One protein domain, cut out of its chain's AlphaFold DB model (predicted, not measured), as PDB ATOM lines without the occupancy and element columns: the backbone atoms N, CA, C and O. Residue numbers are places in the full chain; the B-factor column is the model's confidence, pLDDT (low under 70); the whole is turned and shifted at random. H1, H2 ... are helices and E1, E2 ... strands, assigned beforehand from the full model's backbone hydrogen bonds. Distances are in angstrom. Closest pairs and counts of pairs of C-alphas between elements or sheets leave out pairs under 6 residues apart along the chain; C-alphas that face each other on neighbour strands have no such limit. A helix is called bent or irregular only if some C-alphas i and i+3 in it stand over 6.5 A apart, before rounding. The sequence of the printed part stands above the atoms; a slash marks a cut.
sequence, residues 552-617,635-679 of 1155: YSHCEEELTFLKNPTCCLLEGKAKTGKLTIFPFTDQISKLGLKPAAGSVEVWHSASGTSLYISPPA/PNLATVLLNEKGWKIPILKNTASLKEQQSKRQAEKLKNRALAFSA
ATOM      1  N   TYR A 552      21.757  81.709  79.280       69.06
ATOM      2  CA  TYR A 552      21.271  80.493  78.605       69.06
ATOM      3  C   TYR A 552      21.234  80.555  77.062       69.06
ATOM      4  O   TYR A 552      21.012  79.517  76.437       69.06
ATOM      5  N   SER A 553      21.511  81.702  76.428       63.06
ATOM      6  CA  SER A 553      21.527  81.861  74.956       63.06
ATOM      7  C   SER A 553      22.566  80.995  74.228       63.06
ATOM      8  O   SER A 553      22.422  80.708  73.044       63.06
ATOM      9  N   HIS A 554      23.581  80.486  74.933       56.12
ATOM     10  CA  HIS A 554      24.635  79.617  74.381       56.12
ATOM     11  C   HIS A 554      24.137  78.263  73.822       56.12
ATOM     12  O   HIS A 554      24.943  77.465  73.354       56.12
ATOM     13  N   CYS A 555      22.835  77.970  73.901       55.12
ATOM     14  CA  CYS A 555      22.212  76.764  73.348       55.12
ATOM     15  C   CYS A 555      21.395  77.012  72.063       55.12
ATOM     16  O   CYS A 555      20.764  76.080  71.566       55.12
ATOM     17  N   GLU A 556      21.367  78.238  71.529       54.12
ATOM     18  CA  GLU A 556      20.520  78.596  70.379       54.12
ATOM     19  C   GLU A 556      20.947  77.926  69.061       54.12
ATOM     20  O   GLU A 556      20.085  77.574  68.260       54.12
ATOM     21  N   GLU A 557      22.244  77.662  68.862       53.38
ATOM     22  CA  GLU A 557      22.779  77.085  67.614       53.38
ATOM     23  C   GLU A 557      22.293  75.647  67.323       53.38
ATOM     24  O   GLU A 557      22.286  75.232  66.167       53.38
ATOM     25  N   GLU A 558      21.833  74.892  68.331       58.66
ATOM     26  CA  GLU A 558      21.301  73.525  68.154       58.66
ATOM     27  C   GLU A 558      19.760  73.456  68.032       58.66
ATOM     28  O   GLU A 558      19.209  72.361  67.860       58.66
ATOM     29  N   LEU A 559      19.036  74.578  68.174       62.19
ATOM     30  CA  LEU A 559      17.578  74.599  68.374       62.19
ATOM     31  C   LEU A 559      16.802  75.149  67.166       62.19
ATOM     32  O   LEU A 559      16.704  76.354  66.942       62.19
ATOM     33  N   THR A 560      16.128  74.255  66.439       60.78
ATOM     34  CA  THR A 560      15.171  74.625  65.385       60.78
ATOM     35  C   THR A 560      13.744  74.656  65.932       60.78
ATOM     36  O   THR A 560      13.158  73.631  66.297       60.78
ATOM     37  N   PHE A 561      13.147  75.846  65.928       59.62
ATOM     38  CA  PHE A 561      11.757  76.063  66.321       59.62
ATOM     39  C   PHE A 561      10.830  76.042  65.103       59.62
ATOM     40  O   PHE A 561      11.069  76.725  64.108       59.62
ATOM     41  N   LEU A 562       9.747  75.270  65.188       54.06
ATOM     42  CA  LEU A 562       8.652  75.317  64.219       54.06
ATOM     43  C   LEU A 562       7.690  76.451  64.595       54.06
ATOM     44  O   LEU A 562       7.597  76.811  65.761       54.06
ATOM     45  N   LYS A 563       6.952  77.017  63.635       48.06
ATOM     46  CA  LYS A 563       5.953  78.066  63.912       48.06
ATOM     47  C   LYS A 563       4.819  77.486  64.779       48.06
ATOM     48  O   LYS A 563       4.199  76.515  64.357       48.06
ATOM     49  N   ASN A 564       4.546  78.098  65.939       54.00
ATOM     50  CA  ASN A 564       3.708  77.554  67.031       54.00
ATOM     51  C   ASN A 564       4.285  76.249  67.656       54.00
ATOM     52  O   ASN A 564       3.725  75.168  67.465       54.00
ATOM     53  N   PRO A 565       5.422  76.319  68.385       54.62
ATOM     54  CA  PRO A 565       6.064  75.172  69.024       54.62
ATOM     55  C   PRO A 565       5.305  74.635  70.256       54.62
ATOM     56  O   PRO A 565       5.728  74.792  71.400       54.62
ATOM     57  N   THR A 566       4.270  73.827  70.009       53.91
ATOM     58  CA  THR A 566       3.974  72.661  70.874       53.91
ATOM     59  C   THR A 566       5.107  71.623  70.837       53.91
ATOM     60  O   THR A 566       5.185  70.740  71.696       53.91
ATOM     61  N   CYS A 567       6.004  71.734  69.852       56.75
ATOM     62  CA  CYS A 567       7.223  70.955  69.744       56.75
ATOM     63  C   CYS A 567       8.425  71.768  69.234       56.75
ATOM     64  O   CYS A 567       8.297  72.685  68.422       56.75
ATOM     65  N   CYS A 568       9.615  71.383  69.691       62.66
ATOM     66  CA  CYS A 568      10.905  71.875  69.203       62.66
ATOM     67  C   CYS A 568      11.740  70.731  68.607       62.66
ATOM     68  O   CYS A 568      11.619  69.574  69.031       62.66
ATOM     69  N   LEU A 569      12.621  71.064  67.661       61.16
ATOM     70  CA  LEU A 569      13.668  70.177  67.161       61.16
ATOM     71  C   LEU A 569      15.014  70.616  67.748       61.16
ATOM     72  O   LEU A 569      15.340  71.799  67.756       61.16
ATOM     73  N   LEU A 570      15.781  69.647  68.238       64.62
ATOM     74  CA  LEU A 570      17.129  69.825  68.767       64.62
ATOM     75  C   LEU A 570      18.062  68.912  67.967       64.62
ATOM     76  O   LEU A 570      17.728  67.739  67.768       64.62
ATOM     77  N   GLU A 571      19.202  69.431  67.516       57.56
ATOM     78  CA  GLU A 571      20.195  68.627  66.790       57.56
ATOM     79  C   GLU A 571      21.031  67.747  67.743       57.56
ATOM     80  O   GLU A 571      21.348  66.601  67.414       57.56
ATOM     81  N   GLY A 572      21.292  68.231  68.964       61.28
ATOM     82  CA  GLY A 572      21.890  67.477  70.069       61.28
ATOM     83  C   GLY A 572      20.928  66.570  70.862       61.28
ATOM     84  O   GLY A 572      19.908  66.075  70.377       61.28
ATOM     85  N   LYS A 573      21.284  66.282  72.126       63.19
ATOM     86  CA  LYS A 573      20.616  65.276  72.987       63.19
ATOM     87  C   LYS A 573      20.183  65.851  74.341       63.19
ATOM     88  O   LYS A 573      20.951  65.837  75.302       63.19
ATOM     89  N   ALA A 574      18.919  66.260  74.464       67.44
ATOM     90  CA  ALA A 574      18.337  66.688  75.741       67.44
ATOM     91  C   ALA A 574      17.700  65.518  76.515       67.44
ATOM     92  O   ALA A 574      16.858  64.783  75.995       67.44
ATOM     93  N   LYS A 575      18.040  65.379  77.803       73.25
ATOM     94  CA  LYS A 575      17.303  64.511  78.744       73.25
ATOM     95  C   LYS A 575      15.935  65.131  79.074       73.25
ATOM     96  O   LYS A 575      15.772  66.344  78.963       73.25
ATOM     97  N   THR A 576      14.961  64.319  79.485       75.12
ATOM     98  CA  THR A 576      13.635  64.791  79.935       75.12
ATOM     99  C   THR A 576      13.761  65.871  81.018       75.12
ATOM    100  O   THR A 576      14.584  65.740  81.925       75.12
ATOM    101  N   GLY A 577      12.965  66.938  80.916       70.44
ATOM    102  CA  GLY A 577      12.920  68.049  81.872       70.44
ATOM    103  C   GLY A 577      14.186  68.914  81.958       70.44
ATOM    104  O   GLY A 577      14.332  69.651  82.936       70.44
ATOM    105  N   LYS A 578      15.117  68.812  80.996       75.31
ATOM    106  CA  LYS A 578      16.376  69.583  80.978       75.31
ATOM    107  C   LYS A 578      16.404  70.724  79.967       75.31
ATOM    108  O   LYS A 578      17.057  71.720  80.254       75.31
ATOM    109  N   LEU A 579      15.681  70.629  78.852       71.75
ATOM    110  CA  LEU A 579      15.414  71.799  78.018       71.75
ATOM    111  C   LEU A 579      14.369  72.661  78.737       71.75
ATOM    112  O   LEU A 579      13.344  72.144  79.182       71.75
ATOM    113  N   THR A 580      14.651  73.954  78.878       71.12
ATOM    114  CA  THR A 580      13.740  74.948  79.454       71.12
ATOM    115  C   THR A 580      13.667  76.149  78.520       71.12
ATOM    116  O   THR A 580      14.694  76.661  78.095       71.12
ATOM    117  N   ILE A 581      12.448  76.574  78.210       75.12
ATOM    118  CA  ILE A 581      12.107  77.683  77.318       75.12
ATOM    119  C   ILE A 581      11.406  78.744  78.173       75.12
ATOM    120  O   ILE A 581      10.414  78.442  78.839       75.12
ATOM    121  N   PHE A 582      11.955  79.959  78.192       77.06
ATOM    122  CA  PHE A 582      11.578  81.038  79.110       77.06
ATOM    123  C   PHE A 582      11.047  82.245  78.318       77.06
ATOM    124  O   PHE A 582      11.727  82.655  77.381       77.06
ATOM    125  N   PRO A 583       9.877  82.815  78.664       77.50
ATOM    126  CA  PRO A 583       9.256  83.897  77.900       77.50
ATOM    127  C   PRO A 583      10.113  85.173  77.857       77.50
ATOM    128  O   PRO A 583      10.455  85.738  78.896       77.50
ATOM    129  N   PHE A 584      10.408  85.659  76.647       77.44
ATOM    130  CA  PHE A 584      11.216  86.860  76.411       77.44
ATOM    131  C   PHE A 584      10.559  87.845  75.422       77.44
ATOM    132  O   PHE A 584       9.802  87.445  74.532       77.44
ATOM    133  N   THR A 585      10.873  89.140  75.556       79.00
ATOM    134  CA  THR A 585      10.452  90.212  74.635       79.00
ATOM    135  C   THR A 585      11.593  91.199  74.373       79.00
ATOM    136  O   THR A 585      12.487  91.355  75.197       79.00
ATOM    137  N   ASP A 586      11.569  91.866  73.221       76.19
ATOM    138  CA  ASP A 586      12.647  92.739  72.733       76.19
ATOM    139  C   ASP A 586      12.658  94.146  73.366       76.19
ATOM    140  O   ASP A 586      13.645  94.869  73.222       76.19
ATOM    141  N   GLN A 587      11.584  94.562  74.051       80.31
ATOM    142  CA  GLN A 587      11.441  95.910  74.613       80.31
ATOM    143  C   GLN A 587      10.627  95.919  75.918       80.31
ATOM    144  O   GLN A 587       9.539  95.350  75.982       80.31
ATOM    145  N   ILE A 588      11.082  96.670  76.928       84.94
ATOM    146  CA  ILE A 588      10.356  96.878  78.199       84.94
ATOM    147  C   ILE A 588       8.940  97.462  78.006       84.94
ATOM    148  O   ILE A 588       8.017  97.125  78.742       84.94
ATOM    149  N   SER A 589       8.736  98.269  76.959       84.56
ATOM    150  CA  SER A 589       7.439  98.840  76.555       84.56
ATOM    151  C   SER A 589       6.383  97.794  76.172       84.56
ATOM    152  O   SER A 589       5.200  98.123  76.094       84.56
ATOM    153  N   LYS A 590       6.784  96.538  75.941       83.00
ATOM    154  CA  LYS A 590       5.896  95.411  75.625       83.00
ATOM    155  C   LYS A 590       5.429  94.625  76.852       83.00
ATOM    156  O   LYS A 590       4.673  93.666  76.697       83.00
ATOM    157  N   LEU A 591       5.845  95.030  78.053       87.50
ATOM    158  CA  LEU A 591       5.323  94.531  79.323       87.50
ATOM    159  C   LEU A 591       4.050  95.307  79.694       87.50
ATOM    160  O   LEU A 591       4.089  96.300  80.416       87.50
ATOM    161  N   GLY A 592       2.906  94.882  79.161       87.19
ATOM    162  CA  GLY A 592       1.616  95.522  79.418       87.19
ATOM    163  C   GLY A 592       1.064  95.222  80.816       87.19
ATOM    164  O   GLY A 592       1.345  94.182  81.397       87.19
ATOM    165  N   LEU A 593       0.209  96.107  81.336       86.62
ATOM    166  CA  LEU A 593      -0.624  95.856  82.533       86.62
ATOM    167  C   LEU A 593      -2.021  95.311  82.181       86.62
ATOM    168  O   LEU A 593      -2.861  95.114  83.053       86.62
ATOM    169  N   LYS A 594      -2.299  95.121  80.888       87.00
ATOM    170  CA  LYS A 594      -3.557  94.588  80.353       87.00
ATOM    171  C   LYS A 594      -3.230  93.515  79.308       87.00
ATOM    172  O   LYS A 594      -2.242  93.694  78.591       87.00
ATOM    173  N   PRO A 595      -4.029  92.440  79.195       84.25
ATOM    174  CA  PRO A 595      -3.774  91.375  78.234       84.25
ATOM    175  C   PRO A 595      -3.874  91.890  76.793       84.25
ATOM    176  O   PRO A 595      -4.856  92.525  76.409       84.25
ATOM    177  N   ALA A 596      -2.857  91.579  75.993       79.31
ATOM    178  CA  ALA A 596      -2.817  91.819  74.553       79.31
ATOM    179  C   ALA A 596      -2.958  90.497  73.776       79.31
ATOM    180  O   ALA A 596      -2.664  89.417  74.297       79.31
ATOM    181  N   ALA A 597      -3.378  90.563  72.511       72.81
ATOM    182  CA  ALA A 597      -3.482  89.375  71.662       72.81
ATOM    183  C   ALA A 597      -2.114  88.677  71.520       72.81
ATOM    184  O   ALA A 597      -1.131  89.295  71.117       72.81
ATOM    185  N   GLY A 598      -2.050  87.390  71.878       68.19
ATOM    186  CA  GLY A 598      -0.811  86.599  71.864       68.19
ATOM    187  C   GLY A 598       0.137  86.823  73.050       68.19
ATOM    188  O   GLY A 598       1.181  86.175  73.100       68.19
ATOM    189  N   SER A 599      -0.214  87.684  74.012       75.75
ATOM    190  CA  SER A 599       0.543  87.817  75.266       75.75
ATOM    191  C   SER A 599       0.322  86.630  76.214       75.75
ATOM    192  O   SER A 599      -0.690  85.931  76.135       75.75
ATOM    193  N   VAL A 600       1.272  86.420  77.126       80.69
ATOM    194  CA  VAL A 600       1.153  85.505  78.275       80.69
ATOM    195  C   VAL A 600       1.427  86.294  79.552       80.69
ATOM    196  O   VAL A 600       2.231  87.230  79.572       80.69
ATOM    197  N   GLU A 601       0.710  85.918  80.602       87.75
ATOM    198  CA  GLU A 601       0.741  86.528  81.923       87.75
ATOM    199  C   GLU A 601       1.913  86.015  82.772       87.75
ATOM    200  O   GLU A 601       2.179  84.812  82.836       87.75
ATOM    201  N   VAL A 602       2.583  86.934  83.465       89.56
ATOM    202  CA  VAL A 602       3.487  86.657  84.589       89.56
ATOM    203  C   VAL A 602       3.005  87.421  85.811       89.56
ATOM    204  O   VAL A 602       2.578  88.569  85.704       89.56
ATOM    205  N   TRP A 603       3.064  86.789  86.981       89.88
ATOM    206  CA  TRP A 603       2.446  87.326  88.194       89.88
ATOM    207  C   TRP A 603       3.476  87.567  89.296       89.88
ATOM    208  O   TRP A 603       4.208  86.650  89.678       89.88
ATOM    209  N   HIS A 604       3.532  88.786  89.833       91.50
ATOM    210  CA  HIS A 604       4.428  89.125  90.933       91.50
ATOM    211  C   HIS A 604       3.775  88.839  92.289       91.50
ATOM    212  O   HIS A 604       2.818  89.498  92.702       91.50
ATOM    213  N   SER A 605       4.323  87.866  93.019       87.12
ATOM    214  CA  SER A 605       3.697  87.322  94.231       87.12
ATOM    215  C   SER A 605       3.593  88.320  95.389       87.12
ATOM    216  O   SER A 605       2.746  88.127  96.255       87.12
ATOM    217  N   ALA A 606       4.457  89.341  95.434       84.12
ATOM    218  CA  ALA A 606       4.534  90.281  96.555       84.12
ATOM    219  C   ALA A 606       3.687  91.552  96.361       84.12
ATOM    220  O   ALA A 606       3.206  92.106  97.343       84.12
ATOM    221  N   SER A 607       3.480  92.006  95.118       83.62
ATOM    222  CA  SER A 607       2.620  93.164  94.812       83.62
ATOM    223  C   SER A 607       1.236  92.775  94.284       83.62
ATOM    224  O   SER A 607       0.397  93.643  94.065       83.62
ATOM    225  N   GLY A 608       1.001  91.485  94.016       86.50
ATOM    226  CA  GLY A 608      -0.233  90.987  93.404       86.50
ATOM    227  C   GLY A 608      -0.393  91.341  91.919       86.50
ATOM    228  O   GLY A 608      -1.358  90.901  91.303       86.50
ATOM    229  N   THR A 609       0.538  92.100  91.337       87.94
ATOM    230  CA  THR A 609       0.449  92.654  89.978       87.94
ATOM    231  C   THR A 609       0.745  91.603  88.908       87.94
ATOM    232  O   THR A 609       1.768  90.918  88.977       87.94
ATOM    233  N   SER A 610      -0.103  91.522  87.883       90.00
ATOM    234  CA  SER A 610       0.191  90.799  86.640       90.00
ATOM    235  C   SER A 610       0.833  91.720  85.599       90.00
ATOM    236  O   SER A 610       0.408  92.863  85.426       90.00
ATOM    237  N   LEU A 611       1.821  91.202  84.866       90.31
ATOM    238  CA  LEU A 611       2.308  91.781  83.613       90.31
ATOM    239  C   LEU A 611       1.996  90.831  82.452       90.31
ATOM    240  O   LEU A 611       2.119  89.615  82.572       90.31
ATOM    241  N   TYR A 612       1.633  91.403  81.310       89.19
ATOM    242  CA  TYR A 612       1.320  90.696  80.073       89.19
ATOM    243  C   TYR A 612       2.399  91.012  79.046       89.19
ATOM    244  O   TYR A 612       2.481  92.118  78.507       89.19
ATOM    245  N   ILE A 613       3.267  90.038  78.812       85.81
ATOM    246  CA  ILE A 613       4.434  90.199  77.950       85.81
ATOM    247  C   ILE A 613       3.977  90.032  76.496       85.81
ATOM    248  O   ILE A 613       3.378  89.015  76.146       85.81
ATOM    249  N   SER A 614       4.239  91.026  75.648       81.19
ATOM    250  CA  SER A 614       3.852  91.012  74.228       81.19
ATOM    251  C   SER A 614       5.017  90.564  73.326       81.19
ATOM    252  O   SER A 614       6.176  90.827  73.662       81.19
ATOM    253  N   PRO A 615       4.756  89.915  72.173       69.19
ATOM    254  CA  PRO A 615       5.801  89.302  71.348       69.19
ATOM    255  C   PRO A 615       6.803  90.297  70.710       69.19
ATOM    256  O   PRO A 615       6.475  91.466  70.456       69.19
ATOM    257  N   PRO A 616       8.036  89.842  70.401       69.31
ATOM    258  CA  PRO A 616       9.027  90.633  69.669       69.31
ATOM    259  C   PRO A 616       8.560  90.960  68.238       69.31
ATOM    260  O   PRO A 616       7.735  90.255  67.661       69.31
ATOM    261  N   ALA A 617       9.063  92.054  67.661       64.50
ATOM    262  CA  ALA A 617       8.518  92.624  66.420       64.50
ATOM    263  C   ALA A 617       8.967  91.910  65.128       64.50
ATOM    264  O   ALA A 617       8.371  92.125  64.075       64.50
ATOM    265  N   PRO A 635       2.227  67.173  72.419       60.47
ATOM    266  CA  PRO A 635       3.323  68.107  72.644       60.47
ATOM    267  C   PRO A 635       4.526  67.424  73.316       60.47
ATOM    268  O   PRO A 635       4.388  66.706  74.311       60.47
ATOM    269  N   ASN A 636       5.740  67.694  72.819       65.94
ATOM    270  CA  ASN A 636       6.983  67.251  73.477       65.94
ATOM    271  C   ASN A 636       7.502  68.259  74.529       65.94
ATOM    272  O   ASN A 636       8.561  68.045  75.125       65.94
ATOM    273  N   LEU A 637       6.727  69.320  74.779       70.25
ATOM    274  CA  LEU A 637       6.916  70.358  75.792       70.25
ATOM    275  C   LEU A 637       5.664  70.459  76.687       70.25
ATOM    276  O   LEU A 637       4.548  70.272  76.214       70.25
ATOM    277  N   ALA A 638       5.832  70.799  77.964       76.25
ATOM    278  CA  ALA A 638       4.738  71.101  78.890       76.25
ATOM    279  C   ALA A 638       5.033  72.368  79.701       76.25
ATOM    280  O   ALA A 638       6.187  72.633  80.051       76.25
ATOM    281  N   THR A 639       3.986  73.134  80.015       78.94
ATOM    282  CA  THR A 639       4.083  74.351  80.827       78.94
ATOM    283  C   THR A 639       4.292  74.009  82.299       78.94
ATOM    284  O   THR A 639       3.559  73.209  82.877       78.94
ATOM    285  N   VAL A 640       5.279  74.650  82.914       82.62
ATOM    286  CA  VAL A 640       5.614  74.562  84.337       82.62
ATOM    287  C   VAL A 640       5.747  75.987  84.864       82.62
ATOM    288  O   VAL A 640       6.314  76.839  84.187       82.62
ATOM    289  N   LEU A 641       5.251  76.268  86.070       85.19
ATOM    290  CA  LEU A 641       5.499  77.558  86.718       85.19
ATOM    291  C   LEU A 641       6.880  77.552  87.385       85.19
ATOM    292  O   LEU A 641       7.163  76.718  88.246       85.19
ATOM    293  N   LEU A 642       7.733  78.489  86.981       85.94
ATOM    294  CA  LEU A 642       8.972  78.840  87.667       85.94
ATOM    295  C   LEU A 642       8.689  79.994  88.633       85.94
ATOM    296  O   LEU A 642       8.095  80.991  88.235       85.94
ATOM    297  N   ASN A 643       9.130  79.857  89.883       89.44
ATOM    298  CA  ASN A 643       9.063  80.917  90.885       89.44
ATOM    299  C   ASN A 643      10.478  81.476  91.081       89.44
ATOM    300  O   ASN A 643      11.323  80.777  91.634       89.44
ATOM    301  N   GLU A 644      10.743  82.697  90.618       85.81
ATOM    302  CA  GLU A 644      12.085  83.298  90.592       85.81
ATOM    303  C   GLU A 644      12.003  84.792  90.934       85.81
ATOM    304  O   GLU A 644      11.133  85.491  90.419       85.81
ATOM    305  N   LYS A 645      12.859  85.284  91.843       86.00
ATOM    306  CA  LYS A 645      12.821  86.672  92.375       86.00
ATOM    307  C   LYS A 645      11.399  87.209  92.697       86.00
ATOM    308  O   LYS A 645      11.102  88.373  92.468       86.00
ATOM    309  N   GLY A 646      10.499  86.357  93.205       87.81
ATOM    310  CA  GLY A 646       9.104  86.709  93.535       87.81
ATOM    311  C   GLY A 646       8.089  86.588  92.383       87.81
ATOM    312  O   GLY A 646       6.881  86.519  92.638       87.81
ATOM    313  N   TRP A 647       8.548  86.490  91.137       91.50
ATOM    314  CA  TRP A 647       7.713  86.311  89.947       91.50
ATOM    315  C   TRP A 647       7.342  84.846  89.725       91.50
ATOM    316  O   TRP A 647       8.178  83.956  89.880       91.50
ATOM    317  N   LYS A 648       6.093  84.603  89.319       90.19
ATOM    318  CA  LYS A 648       5.602  83.310  88.827       90.19
ATOM    319  C   LYS A 648       5.518  83.368  87.307       90.19
ATOM    320  O   LYS A 648       4.771  84.178  86.758       90.19
ATOM    321  N   ILE A 649       6.310  82.527  86.647       88.38
ATOM    322  CA  ILE A 649       6.607  82.614  85.215       88.38
ATOM    323  C   ILE A 649       6.265  81.275  84.545       88.38
ATOM    324  O   ILE A 649       6.841  80.254  84.931       88.38
ATOM    325  N   PRO A 650       5.361  81.230  83.551       85.00
ATOM    326  CA  PRO A 650       5.091  80.014  82.798       85.00
ATOM    327  C   PRO A 650       6.241  79.750  81.820       85.00
ATOM    328  O   PRO A 650       6.446  80.483  80.855       85.00
ATOM    329  N   ILE A 651       6.990  78.681  82.076       82.19
ATOM    330  CA  ILE A 651       8.095  78.199  81.240       82.19
ATOM    331  C   ILE A 651       7.717  76.863  80.593       82.19
ATOM    332  O   ILE A 651       6.988  76.069  81.185       82.19
ATOM    333  N   LEU A 652       8.229  76.570  79.397       77.19
ATOM    334  CA  LEU A 652       8.055  75.254  78.768       77.19
ATOM    335  C   LEU A 652       9.245  74.340  79.095       77.19
ATOM    336  O   LEU A 652      10.397  74.760  78.999       77.19
ATOM    337  N   LYS A 653       8.980  73.075  79.446       79.50
ATOM    338  CA  LYS A 653      10.001  72.029  79.658       79.50
ATOM    339  C   LYS A 653       9.706  70.771  78.854       79.50
ATOM    340  O   LYS A 653       8.546  70.411  78.682       79.50
ATOM    341  N   ASN A 654      10.743  70.066  78.395       78.69
ATOM    342  CA  ASN A 654      10.558  68.878  77.557       78.69
ATOM    343  C   ASN A 654      10.034  67.653  78.326       78.69
ATOM    344  O   ASN A 654      10.644  67.209  79.300       78.69
ATOM    345  N   THR A 655       8.932  67.068  77.847       76.31
ATOM    346  CA  THR A 655       8.237  65.917  78.459       76.31
ATOM    347  C   THR A 655       8.911  64.575  78.168       76.31
ATOM    348  O   THR A 655       8.723  63.615  78.912       76.31
ATOM    349  N   ALA A 656       9.754  64.509  77.134       72.94
ATOM    350  CA  ALA A 656      10.515  63.322  76.746       72.94
ATOM    351  C   ALA A 656      11.971  63.662  76.384       72.94
ATOM    352  O   ALA A 656      12.308  64.811  76.085       72.94
ATOM    353  N   SER A 657      12.854  62.656  76.384       69.38
ATOM    354  CA  SER A 657      14.245  62.825  75.950       69.38
ATOM    355  C   SER A 657      14.324  63.016  74.436       69.38
ATOM    356  O   SER A 657      13.891  62.132  73.693       69.38
ATOM    357  N   LEU A 658      14.929  64.108  73.976       65.62
ATOM    358  CA  LEU A 658      15.140  64.366  72.554       65.62
ATOM    359  C   LEU A 658      16.350  63.554  72.064       65.62
ATOM    360  O   LEU A 658      17.434  63.619  72.649       65.62
ATOM    361  N   LYS A 659      16.146  62.745  71.015       60.75
ATOM    362  CA  LYS A 659      17.158  61.849  70.435       60.75
ATOM    363  C   LYS A 659      17.256  62.029  68.918       60.75
ATOM    364  O   LYS A 659      16.279  61.841  68.194       60.75
ATOM    365  N   GLU A 660      18.485  62.249  68.464       53.06
ATOM    366  CA  GLU A 660      18.959  62.456  67.084       53.06
ATOM    367  C   GLU A 660      18.337  61.563  65.975       53.06
ATOM    368  O   GLU A 660      18.278  61.953  64.811       53.06
ATOM    369  N   GLN A 661      17.871  60.350  66.299       49.38
ATOM    370  CA  GLN A 661      17.306  59.409  65.316       49.38
ATOM    371  C   GLN A 661      15.781  59.513  65.120       49.38
ATOM    372  O   GLN A 661      15.258  58.954  64.152       49.38
ATOM    373  N   GLN A 662      15.048  60.217  65.991       54.97
ATOM    374  CA  GLN A 662      13.603  60.433  65.804       54.97
ATOM    375  C   GLN A 662      13.321  61.627  64.882       54.97
ATOM    376  O   GLN A 662      12.463  61.517  64.004       54.97
ATOM    377  N   SER A 663      14.100  62.708  65.001       55.06
ATOM    378  CA  SER A 663      14.002  63.905  64.153       55.06
ATOM    379  C   SER A 663      14.216  63.577  62.672       55.06
ATOM    380  O   SER A 663      13.348  63.879  61.856       55.06
ATOM    381  N   LYS A 664      15.295  62.859  62.324       50.50
ATOM    382  CA  LYS A 664      15.596  62.437  60.939       50.50
ATOM    383  C   LYS A 664      14.425  61.661  60.301       50.50
ATOM    384  O   LYS A 664      14.000  61.993  59.197       50.50
ATOM    385  N   ARG A 665      13.811  60.711  61.026       54.84
ATOM    386  CA  ARG A 665      12.643  59.932  60.546       54.84
ATOM    387  C   ARG A 665      11.332  60.729  60.474       54.84
ATOM    388  O   ARG A 665      10.493  60.420  59.629       54.84
ATOM    389  N   GLN A 666      11.117  61.725  61.336       57.06
ATOM    390  CA  GLN A 666       9.938  62.600  61.253       57.06
ATOM    391  C   GLN A 666      10.069  63.630  60.124       57.06
ATOM    392  O   GLN A 666       9.127  63.790  59.350       57.06
ATOM    393  N   ALA A 667      11.243  64.249  59.967       55.41
ATOM    394  CA  ALA A 667      11.544  65.157  58.862       55.41
ATOM    395  C   ALA A 667      11.415  64.449  57.502       55.41
ATOM    396  O   ALA A 667      10.768  64.969  56.595       55.41
ATOM    397  N   GLU A 668      11.936  63.226  57.374       55.16
ATOM    398  CA  GLU A 668      11.794  62.417  56.159       55.16
ATOM    399  C   GLU A 668      10.330  62.026  55.879       55.16
ATOM    400  O   GLU A 668       9.877  62.118  54.736       55.16
ATOM    401  N   LYS A 669       9.540  61.664  56.902       60.03
ATOM    402  CA  LYS A 669       8.089  61.439  56.738       60.03
ATOM    403  C   LYS A 669       7.354  62.699  56.272       60.03
ATOM    404  O   LYS A 669       6.521  62.601  55.376       60.03
ATOM    405  N   LEU A 670       7.653  63.864  56.849       59.97
ATOM    406  CA  LEU A 670       7.033  65.138  56.469       59.97
ATOM    407  C   LEU A 670       7.428  65.558  55.046       59.97
ATOM    408  O   LEU A 670       6.549  65.887  54.255       59.97
ATOM    409  N   LYS A 671       8.711  65.450  54.684       61.41
ATOM    410  CA  LYS A 671       9.222  65.761  53.340       61.41
ATOM    411  C   LYS A 671       8.586  64.877  52.262       61.41
ATOM    412  O   LYS A 671       8.142  65.387  51.240       61.41
ATOM    413  N   ASN A 672       8.452  63.572  52.519       59.88
ATOM    414  CA  ASN A 672       7.752  62.654  51.613       59.88
ATOM    415  C   ASN A 672       6.236  62.928  51.534       59.88
ATOM    416  O   ASN A 672       5.642  62.772  50.470       59.88
ATOM    417  N   ARG A 673       5.597  63.362  52.632       59.06
ATOM    418  CA  ARG A 673       4.164  63.712  52.649       59.06
ATOM    419  C   ARG A 673       3.879  65.020  51.900       59.06
ATOM    420  O   ARG A 673       2.874  65.094  51.205       59.06
ATOM    421  N   ALA A 674       4.780  66.000  51.989       55.84
ATOM    422  CA  ALA A 674       4.732  67.228  51.198       55.84
ATOM    423  C   ALA A 674       4.917  66.943  49.696       55.84
ATOM    424  O   ALA A 674       4.108  67.402  48.898       55.84
ATOM    425  N   LEU A 675       5.908  66.118  49.327       57.78
ATOM    426  CA  LEU A 675       6.156  65.716  47.933       57.78
ATOM    427  C   LEU A 675       4.977  64.963  47.295       57.78
ATOM    428  O   LEU A 675       4.679  65.182  46.124       57.78
ATOM    429  N   ALA A 676       4.287  64.102  48.052       51.94
ATOM    430  CA  ALA A 676       3.069  63.445  47.574       51.94
ATOM    431  C   ALA A 676       1.926  64.453  47.349       51.94
ATOM    432  O   ALA A 676       1.259  64.413  46.317       51.94
ATOM    433  N   PHE A 677       1.740  65.395  48.282       55.00
ATOM    434  CA  PHE A 677       0.706  66.430  48.196       55.00
ATOM    435  C   PHE A 677       0.926  67.382  47.007       55.00
ATOM    436  O   PHE A 677      -0.016  67.667  46.277       55.00
ATOM    437  N   SER A 678       2.171  67.798  46.741       54.06
ATOM    438  CA  SER A 678       2.517  68.647  45.588       54.06
ATOM    439  C   SER A 678       2.424  67.949  44.223       54.06
ATOM    440  O   SER A 678       2.604  68.607  43.204       54.06
ATOM    441  N   ALA A 679       2.187  66.633  44.187       55.94
ATOM    442  CA  ALA A 679       2.157  65.826  42.963       55.94
ATOM    443  C   ALA A 679       0.797  65.150  42.692       55.94
ATOM    444  O   ALA A 679       0.693  64.362  41.755       55.94
TER     445      ALA A 679
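What this domain is: This is residues 552 to 617 and 635 to 679 of the 1155 residues of the protein "Hypothetical protein" of Symbiodinium sp. CCMP2592 (UniProt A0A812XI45). A twisted sheet of two hairpins, E3-E4 and E5-E6, makes one end of a loose, elongated model, and H2 makes an arm towards the other end, where residues 668 to 679 stick out. The small hairpin E1-E2, with the short H1 before it, lies near the start of E5, and the long unnamed stretch 571 to 599 is tied to E6 and E4 by short pairings. The 111 printed residues include two named helices and six named strands, in the order H1 E1 E2 E3 E4 E5 E6 H2, a mixed class; the larger sheet, E4 - E3 - E6 - E5, is antiparallel. The radius of gyration of the C-alphas is 17.3 A and the spans are 55 by 32 by 23 A.

Where its parts are: H1, residues 552 to 558, begins at C-alpha 552 (21.271, 80.493, 78.605) and is irregular, with C-alphas 554 and 557 7.5 A apart. E1 is residues 559 to 561, E2 568 to 570, E3 600 to 604 and E4 610 to 613. E5, residues 637 to 644, is 20.3 A long; E6, 647 to 654, is 21.6 A. H2, residues 660 to 677, is 26.6 A long and ends at C-alpha 677 (0.706, 66.430, 48.196).

How they stand to each other: The larger sheet is only just strongly twisted, its C-alphas up to 4.3 A off the best plane. Between the neighbour strands E5 and E6, N 640 and O 651 are 2.8 A apart, between E3 and E6, N 603 and O 648 are 3.1 A apart, and between E3 and E4, N 602 and O 611 are 2.9 A apart, each pair within hydrogen-bond range. In the hairpin E1 and E2, N 560 and O 569 are 2.9 A apart. The closest C-alphas of E2 and H2, Leu 569 and Ser 663, are 7.0 A apart. Neither helix is on the larger sheet. O i to N i+4 pairs are within range in 0 of 3 for H1, with 2 of 4 at i+3, and in 12 of 14 for H2.

The domain as a whole: The C-alphas of Ala 606 and Ala 679, the farthest apart, are 59.0 A apart. Residues 618 to 634 are not printed; C-alphas 617 and 635 are 25.8 A apart across the cut. The link E2 to E3 is long. The mean pLDDT of the printed part is 71.3, with residues 552 to 574 and 657 to 679 among those under 70.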